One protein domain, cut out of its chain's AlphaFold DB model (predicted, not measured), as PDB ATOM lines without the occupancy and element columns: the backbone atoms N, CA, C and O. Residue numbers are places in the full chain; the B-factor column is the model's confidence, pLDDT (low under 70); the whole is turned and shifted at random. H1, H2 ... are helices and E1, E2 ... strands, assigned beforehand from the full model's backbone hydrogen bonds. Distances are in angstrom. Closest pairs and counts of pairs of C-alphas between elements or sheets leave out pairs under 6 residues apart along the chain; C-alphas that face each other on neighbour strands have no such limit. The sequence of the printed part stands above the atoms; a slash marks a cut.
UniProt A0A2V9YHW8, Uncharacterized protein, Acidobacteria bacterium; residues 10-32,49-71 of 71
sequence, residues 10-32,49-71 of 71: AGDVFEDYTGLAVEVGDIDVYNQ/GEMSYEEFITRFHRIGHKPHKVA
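What this domain is: This is residues 10 to 32 and 49 to 71 of the 71 residues of an uncharacterized protein of Acidobacteria bacterium (UniProt A0A2V9YHW8). A small, strongly twisted sheet of three strands, E2, E1 and E4, makes one wall of a flat domain, and the short stretch of E3 and H1 lies by it, with E3 near E2 and H1 near E1. E4 follows H1 with no residue between them, and after E4 residues 66 to 71 trail away from the sheet as a tail that adds to the length. The printed part has 46 residues with one named helix and four named strands, in the order E1, E2, E3, H1, E4, and the class is mixed, helices and strands. The sheet runs E2, E1, E4, its neighbours antiparallel. The whole is only just compact, close to loose, with a radius of gyration of the C-alphas of 10.9 A and spans of 32 by 26 by 14 A.

How they stand to each other: E1, residues 12 to 16, is the inner strand of the sheet. E2, residues 21 to 27, is an edge strand and forms a hairpin with E1 through a tight link. The two are antiparallel at 131 degrees, and N 22 and O 14, 2.8 A apart, are within hydrogen-bond range. E4, residues 60 to 65, is the other edge strand, antiparallel to E1 at 147 degrees. Across this pair N 13 and O 64 are 2.9 A apart, and N 61 and O 15 also 2.9 A. H1, residues 53 to 59, is on the sheet but only grazes it; its closest C-alpha pair with E1 is that of Asp 16 and Arg 59, 5.9 A apart. Every O i to N i+4 pair of H1 is within hydrogen-bond range. E3, residues 49 to 52, pairs with no named strand. E2 and E3 are near each other, with 9 pairs of C-alphas within 10 A. E3 is apart from E1 and from E4, and E3 and H1 meet only through their link.

Where its parts are: E1 begins at C-alpha 12, (159.613, 136.903, 195.101), and measures 13.5 A from first to last C-alpha. E2, the longest strand by residues, measures 17.4 A and ends at C-alpha 27, (167.062, 133.601, 187.409). E3 measures 10.6 A and H1 10.1 A. E4 measures 13.6 A and ends at C-alpha 65, (158.550, 138.956, 198.596).

The domain as a whole: The two C-alphas farthest apart are those of Tyr 17 and Ala 71, at 32.7 A. Residues 33 to 48 are not printed, and C-alphas 32 and 49 across this cut are 10.2 A apart. The links E1 to E2, E3 to H1 and H1 to E4 are tight. The mean pLDDT of the printed part is 85.3, and residues 66 to 71 are under 70.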
ATOM      1  N   ALA A  10     164.913 136.157 193.158       89.75
ATOM      2  CA  ALA A  10     164.681 134.927 193.911       89.75
ATOM      3  C   ALA A  10     163.974 135.213 195.253       89.75
ATOM      4  O   ALA A  10     164.312 136.172 195.954       89.75
ATOM      5  N   GLY A  11     162.994 134.378 195.600       89.19
ATOM      6  CA  GLY A  11     162.109 134.521 196.761       89.19
ATOM      7  C   GLY A  11     160.916 135.459 196.551       89.19
ATOM      8  O   GLY A  11     160.040 135.556 197.415       89.19
ATOM      9  N   ASP A  12     160.829 136.164 195.421       92.12
ATOM     10  CA  ASP A  12     159.613 136.903 195.101       92.12
ATOM     11  C   ASP A  12     158.430 135.968 194.869       92.12
ATOM     12  O   ASP A  12     158.572 134.893 194.291       92.12
ATOM     13  N   VAL A  13     157.244 136.430 195.256       93.25
ATOM     14  CA  VAL A  13     155.995 135.708 195.035       93.25
ATOM     15  C   VAL A  13     155.141 136.469 194.037       93.25
ATOM     16  O   VAL A  13     154.888 137.672 194.192       93.25
ATOM     17  N   PHE A  14     154.666 135.750 193.030       93.50
ATOM     18  CA  PHE A  14     153.809 136.276 191.986       93.50
ATOM     19  C   PHE A  14     152.530 135.456 191.837       93.50
ATOM     20  O   PHE A  14     152.495 134.286 192.192       93.50
ATOM     21  N   GLU A  15     151.492 136.076 191.286       92.81
ATOM     22  CA  GLU A  15     150.215 135.429 190.989       92.81
ATOM     23  C   GLU A  15     149.757 135.785 189.569       92.81
ATOM     24  O   GLU A  15     149.960 136.917 189.111       92.81
ATOM     25  N   ASP A  16     149.178 134.825 188.845       92.12
ATOM     26  CA  ASP A  16     148.521 135.091 187.560       92.12
ATOM     27  C   ASP A  16     147.007 135.314 187.717       92.12
ATOM     28  O   ASP A  16     146.412 135.131 188.776       92.12
ATOM     29  N   TYR A  17     146.345 135.725 186.635       89.50
ATOM     30  CA  TYR A  17     144.909 136.025 186.649       89.50
ATOM     31  C   TYR A  17     144.008 134.811 186.949       89.50
ATOM     32  O   TYR A  17     142.804 134.985 187.140       89.50
ATOM     33  N   THR A  18     144.556 133.590 186.954       89.12
ATOM     34  CA  THR A  18     143.836 132.364 187.321       89.12
ATOM     35  C   THR A  18     143.890 132.084 188.825       89.12
ATOM     36  O   THR A  18     143.158 131.218 189.302       89.12
ATOM     37  N   GLY A  19     144.700 132.840 189.577       88.06
ATOM     38  CA  GLY A  19     144.960 132.617 191.000       88.06
ATOM     39  C   GLY A  19     146.108 131.641 191.267       88.06
ATOM     40  O   GLY A  19     146.310 131.244 192.416       88.06
ATOM     41  N   LEU A  20     146.858 131.247 190.230       89.25
ATOM     42  CA  LEU A  20     148.065 130.441 190.385       89.25
ATOM     43  C   LEU A  20     149.166 131.308 190.996       89.25
ATOM     44  O   LEU A  20     149.615 132.269 190.366       89.25
ATOM     45  N   ALA A  21     149.605 130.950 192.199       91.44
ATOM     46  CA  ALA A  21     150.635 131.655 192.941       91.44
ATOM     47  C   ALA A  21     151.951 130.867 192.923       91.44
ATOM     48  O   ALA A  21     151.993 129.682 193.258       91.44
ATOM     49  N   VAL A  22     153.032 131.547 192.548       91.94
ATOM     50  CA  VAL A  22     154.356 130.959 192.335       91.94
ATOM     51  C   VAL A  22     155.427 131.738 193.087       91.94
ATOM     52  O   VAL A  22     155.327 132.955 193.265       91.94
ATOM     53  N   GLU A  23     156.465 131.041 193.525       93.50
ATOM     54  CA  GLU A  23     157.666 131.615 194.120       93.50
ATOM     55  C   GLU A  23     158.825 131.504 193.131       93.50
ATOM     56  O   GLU A  23     159.042 130.452 192.538       93.50
ATOM     57  N   VAL A  24     159.566 132.591 192.934       93.06
ATOM     58  CA  VAL A  24     160.745 132.592 192.063       93.06
ATOM     59  C   VAL A  24     161.889 131.886 192.778       93.06
ATOM     60  O   VAL A  24     162.337 132.349 193.828       93.06
ATOM     61  N   GLY A  25     162.386 130.799 192.200       92.12
ATOM     62  CA  GLY A  25     163.531 130.059 192.722       92.12
ATOM     63  C   GLY A  25     164.839 130.754 192.366       92.12
ATOM     64  O   GLY A  25     165.583 131.193 193.247       92.12
ATOM     65  N   ASP A  26     165.097 130.906 191.070       92.25
ATOM     66  CA  ASP A  26     166.282 131.565 190.538       92.25
ATOM     67  C   ASP A  26     166.041 132.180 189.153       92.25
ATOM     68  O   ASP A  26     165.001 132.006 188.513       92.25
ATOM     69  N   ILE A  27     167.019 132.982 188.729       90.12
ATOM     70  CA  ILE A  27     167.062 133.601 187.409       90.12
ATOM     71  C   ILE A  27     168.418 133.261 186.812       90.12
ATOM     72  O   ILE A  27     169.454 133.622 187.382       90.12
ATOM     73  N   ASP A  28     168.414 132.552 185.691       88.44
ATOM     74  CA  ASP A  28     169.640 132.078 185.065       88.44
ATOM     75  C   ASP A  28     170.365 133.186 184.271       88.44
ATOM     76  O   ASP A  28     169.897 134.317 184.102       88.44
ATOM     77  N   VAL A  29     171.549 132.855 183.746       87.00
ATOM     78  CA  VAL A  29     172.374 133.783 182.948       87.00
ATOM     79  C   VAL A  29     171.751 134.170 181.599       87.00
ATOM     80  O   VAL A  29     172.244 135.089 180.942       87.00
ATOM     81  N   TYR A  30     170.695 133.475 181.179       89.25
ATOM     82  CA  TYR A  30     169.926 133.729 179.964       89.25
ATOM     83  C   TYR A  30     168.622 134.492 180.248       89.25
ATOM     84  O   TYR A  30     167.815 134.670 179.335       89.25
ATOM     85  N   ASN A  31     168.440 135.006 181.472       88.56
ATOM     86  CA  ASN A  31     167.214 135.653 181.949       88.56
ATOM     87  C   ASN A  31     165.982 134.734 181.898       88.56
ATOM     88  O   ASN A  31     164.860 135.215 181.708       88.56
ATOM     89  N   GLN A  32     166.172 133.426 182.052       93.19
ATOM     90  CA  GLN A  32     165.073 132.513 182.325       93.19
ATOM     91  C   GLN A  32     164.768 132.515 183.815       93.19
ATOM     92  O   GLN A  32     165.669 132.480 184.648       93.19
ATOM     93  N   GLY A  49     158.035 125.432 187.051       91.19
ATOM     94  CA  GLY A  49     158.114 125.849 185.652       91.19
ATOM     95  C   GLY A  49     159.263 126.811 185.356       91.19
ATOM     96  O   GLY A  49     159.932 127.317 186.251       91.19
ATOM     97  N   GLU A  50     159.488 127.042 184.064       93.94
ATOM     98  CA  GLU A  50     160.549 127.897 183.523       93.94
ATOM     99  C   GLU A  50     159.974 128.717 182.364       93.94
ATOM    100  O   GLU A  50     159.217 128.188 181.544       93.94
ATOM    101  N   MET A  51     160.292 130.010 182.303       94.38
ATOM    102  CA  MET A  51     160.001 130.855 181.139       94.38
ATOM    103  C   MET A  51     160.925 132.070 181.084       94.38
ATOM    104  O   MET A  51     161.607 132.388 182.058       94.38
ATOM    105  N   SER A  52     160.929 132.787 179.961       94.00
ATOM    106  CA  SER A  52     161.714 134.017 179.853       94.00
ATOM    107  C   SER A  52     161.206 135.106 180.803       94.00
ATOM    108  O   SER A  52     160.020 135.169 181.140       94.00
ATOM    109  N   TYR A  53     162.101 136.017 181.191       90.88
ATOM    110  CA  TYR A  53     161.755 137.175 182.014       90.88
ATOM    111  C   TYR A  53     160.555 137.957 181.466       90.88
ATOM    112  O   TYR A  53     159.650 138.301 182.224       90.88
ATOM    113  N   GLU A  54     160.526 138.225 180.155       91.25
ATOM    114  CA  GLU A  54     159.455 138.999 179.515       91.25
ATOM    115  C   GLU A  54     158.104 138.277 179.567       91.25
ATOM    116  O   GLU A  54     157.082 138.896 179.881       91.25
ATOM    117  N   GLU A  55     158.087 136.970 179.304       93.00
ATOM    118  CA  GLU A  55     156.871 136.157 179.409       93.00
ATOM    119  C   GLU A  55     156.366 136.106 180.850       93.00
ATOM    120  O   GLU A  55     155.167 136.270 181.094       93.00
ATOM    121  N   PHE A  56     157.282 135.958 181.808       93.50
ATOM    122  CA  PHE A  56     156.953 135.892 183.223       93.50
ATOM    123  C   PHE A  56     156.284 137.173 183.709       93.50
ATOM    124  O   PHE A  56     155.171 137.114 184.220       93.50
ATOM    125  N   ILE A  57     156.900 138.342 183.494       91.31
ATOM    126  CA  ILE A  57     156.327 139.622 183.949       91.31
ATOM    127  C   ILE A  57     155.043 140.004 183.201       91.31
ATOM    128  O   ILE A  57     154.292 140.856 183.668       91.31
ATOM    129  N   THR A  58     154.801 139.409 182.029       92.50
ATOM    130  CA  THR A  58     153.556 139.603 181.274       92.50
ATOM    131  C   THR A  58     152.425 138.759 181.853       92.50
ATOM    132  O   THR A  58     151.274 139.197 181.887       92.50
ATOM    133  N   ARG A  59     152.734 137.535 182.291       93.12
ATOM    134  CA  ARG A  59     151.749 136.590 182.826       93.12
ATOM    135  C   ARG A  59     151.441 136.829 184.303       93.12
ATOM    136  O   ARG A  59     150.283 136.747 184.712       93.12
ATOM    137  N   PHE A  60     152.477 137.088 185.088       92.44
ATOM    138  CA  PHE A  60     152.457 137.069 186.539       92.44
ATOM    139  C   PHE A  60     152.650 138.475 187.114       92.44
ATOM    140  O   PHE A  60     153.488 139.249 186.653       92.44
ATOM    141  N   HIS A  61     151.911 138.796 188.175       91.31
ATOM    142  CA  HIS A  61     152.008 140.073 188.882       91.31
ATOM    143  C   HIS A  61     152.564 139.845 190.289       91.31
ATOM    144  O   HIS A  61     152.141 138.923 190.984       91.31
ATOM    145  N   ARG A  62     153.525 140.674 190.722       91.12
ATOM    146  CA  ARG A  62     154.149 140.517 192.044       91.12
ATOM    147  C   ARG A  62     153.113 140.784 193.136       91.12
ATOM    148  O   ARG A  62     152.552 141.877 193.191       91.12
ATOM    149  N   ILE A  63     152.937 139.826 194.041       91.25
ATOM    150  CA  ILE A  63     152.044 139.942 195.206       91.25
ATOM    151  C   ILE A  63     152.806 139.983 196.536       91.25
ATOM    152  O   ILE A  63     152.246 140.371 197.560       91.25
ATOM    153  N   GLY A  64     154.096 139.637 196.538       85.62
ATOM    154  CA  GLY A  64     154.928 139.718 197.731       85.62
ATOM    155  C   GLY A  64     156.392 139.379 197.480       85.62
ATOM    156  O   GLY A  64     156.801 139.077 196.363       85.62
ATOM    157  N   HIS A  65     157.174 139.432 198.553       78.56
ATOM    158  CA  HIS A  65     158.550 138.956 198.596       78.56
ATOM    159  C   HIS A  65     158.716 138.136 199.870       78.56
ATOM    160  O   HIS A  65     158.523 138.661 200.972       78.56
ATOM    161  N   LYS A  66     159.046 136.853 199.734       65.44
ATOM    162  CA  LYS A  66     159.486 136.057 200.869       65.44
ATOM    163  C   LYS A  66     161.002 136.205 200.961       65.44
ATOM    164  O   LYS A  66     161.705 135.859 200.015       65.44
ATOM    165  N   PRO A  67     161.537 136.703 202.087       53.59
ATOM    166  CA  PRO A  67     162.974 136.696 202.274       53.59
ATOM    167  C   PRO A  67     163.439 135.241 202.249       53.59
ATOM    168  O   PRO A  67     162.974 134.433 203.056       53.59
ATOM    169  N   HIS A  68     164.345 134.924 201.324       45.69
ATOM    170  CA  HIS A  68     165.018 133.635 201.270       45.69
ATOM    171  C   HIS A  68     165.631 133.386 202.657       45.69
ATOM    172  O   HIS A  68     166.566 134.075 203.077       45.69
ATOM    173  N   LYS A  69     165.043 132.471 203.433       41.25
ATOM    174  CA  LYS A  69     165.571 132.103 204.745       41.25
ATOM    175  C   LYS A  69     166.809 131.255 204.477       41.25
ATOM    176  O   LYS A  69     166.707 130.050 204.283       41.25
ATOM    177  N   VAL A  70     167.971 131.901 204.430       42.38
ATOM    178  CA  VAL A  70     169.257 131.213 204.564       42.38
ATOM    179  C   VAL A  70     169.242 130.473 205.904       42.38
ATOM    180  O   VAL A  70     169.195 131.100 206.964       42.38
ATOM    181  N   ALA A  71     169.141 129.147 205.827       38.47
ATOM    182  CA  ALA A  71     169.309 128.236 206.954       38.47
ATOM    183  C   ALA A  71     170.794 128.095 207.311       38.47
ATOM    184  O   ALA A  71     171.631 128.152 206.380       38.47
TER     185      ALA A  71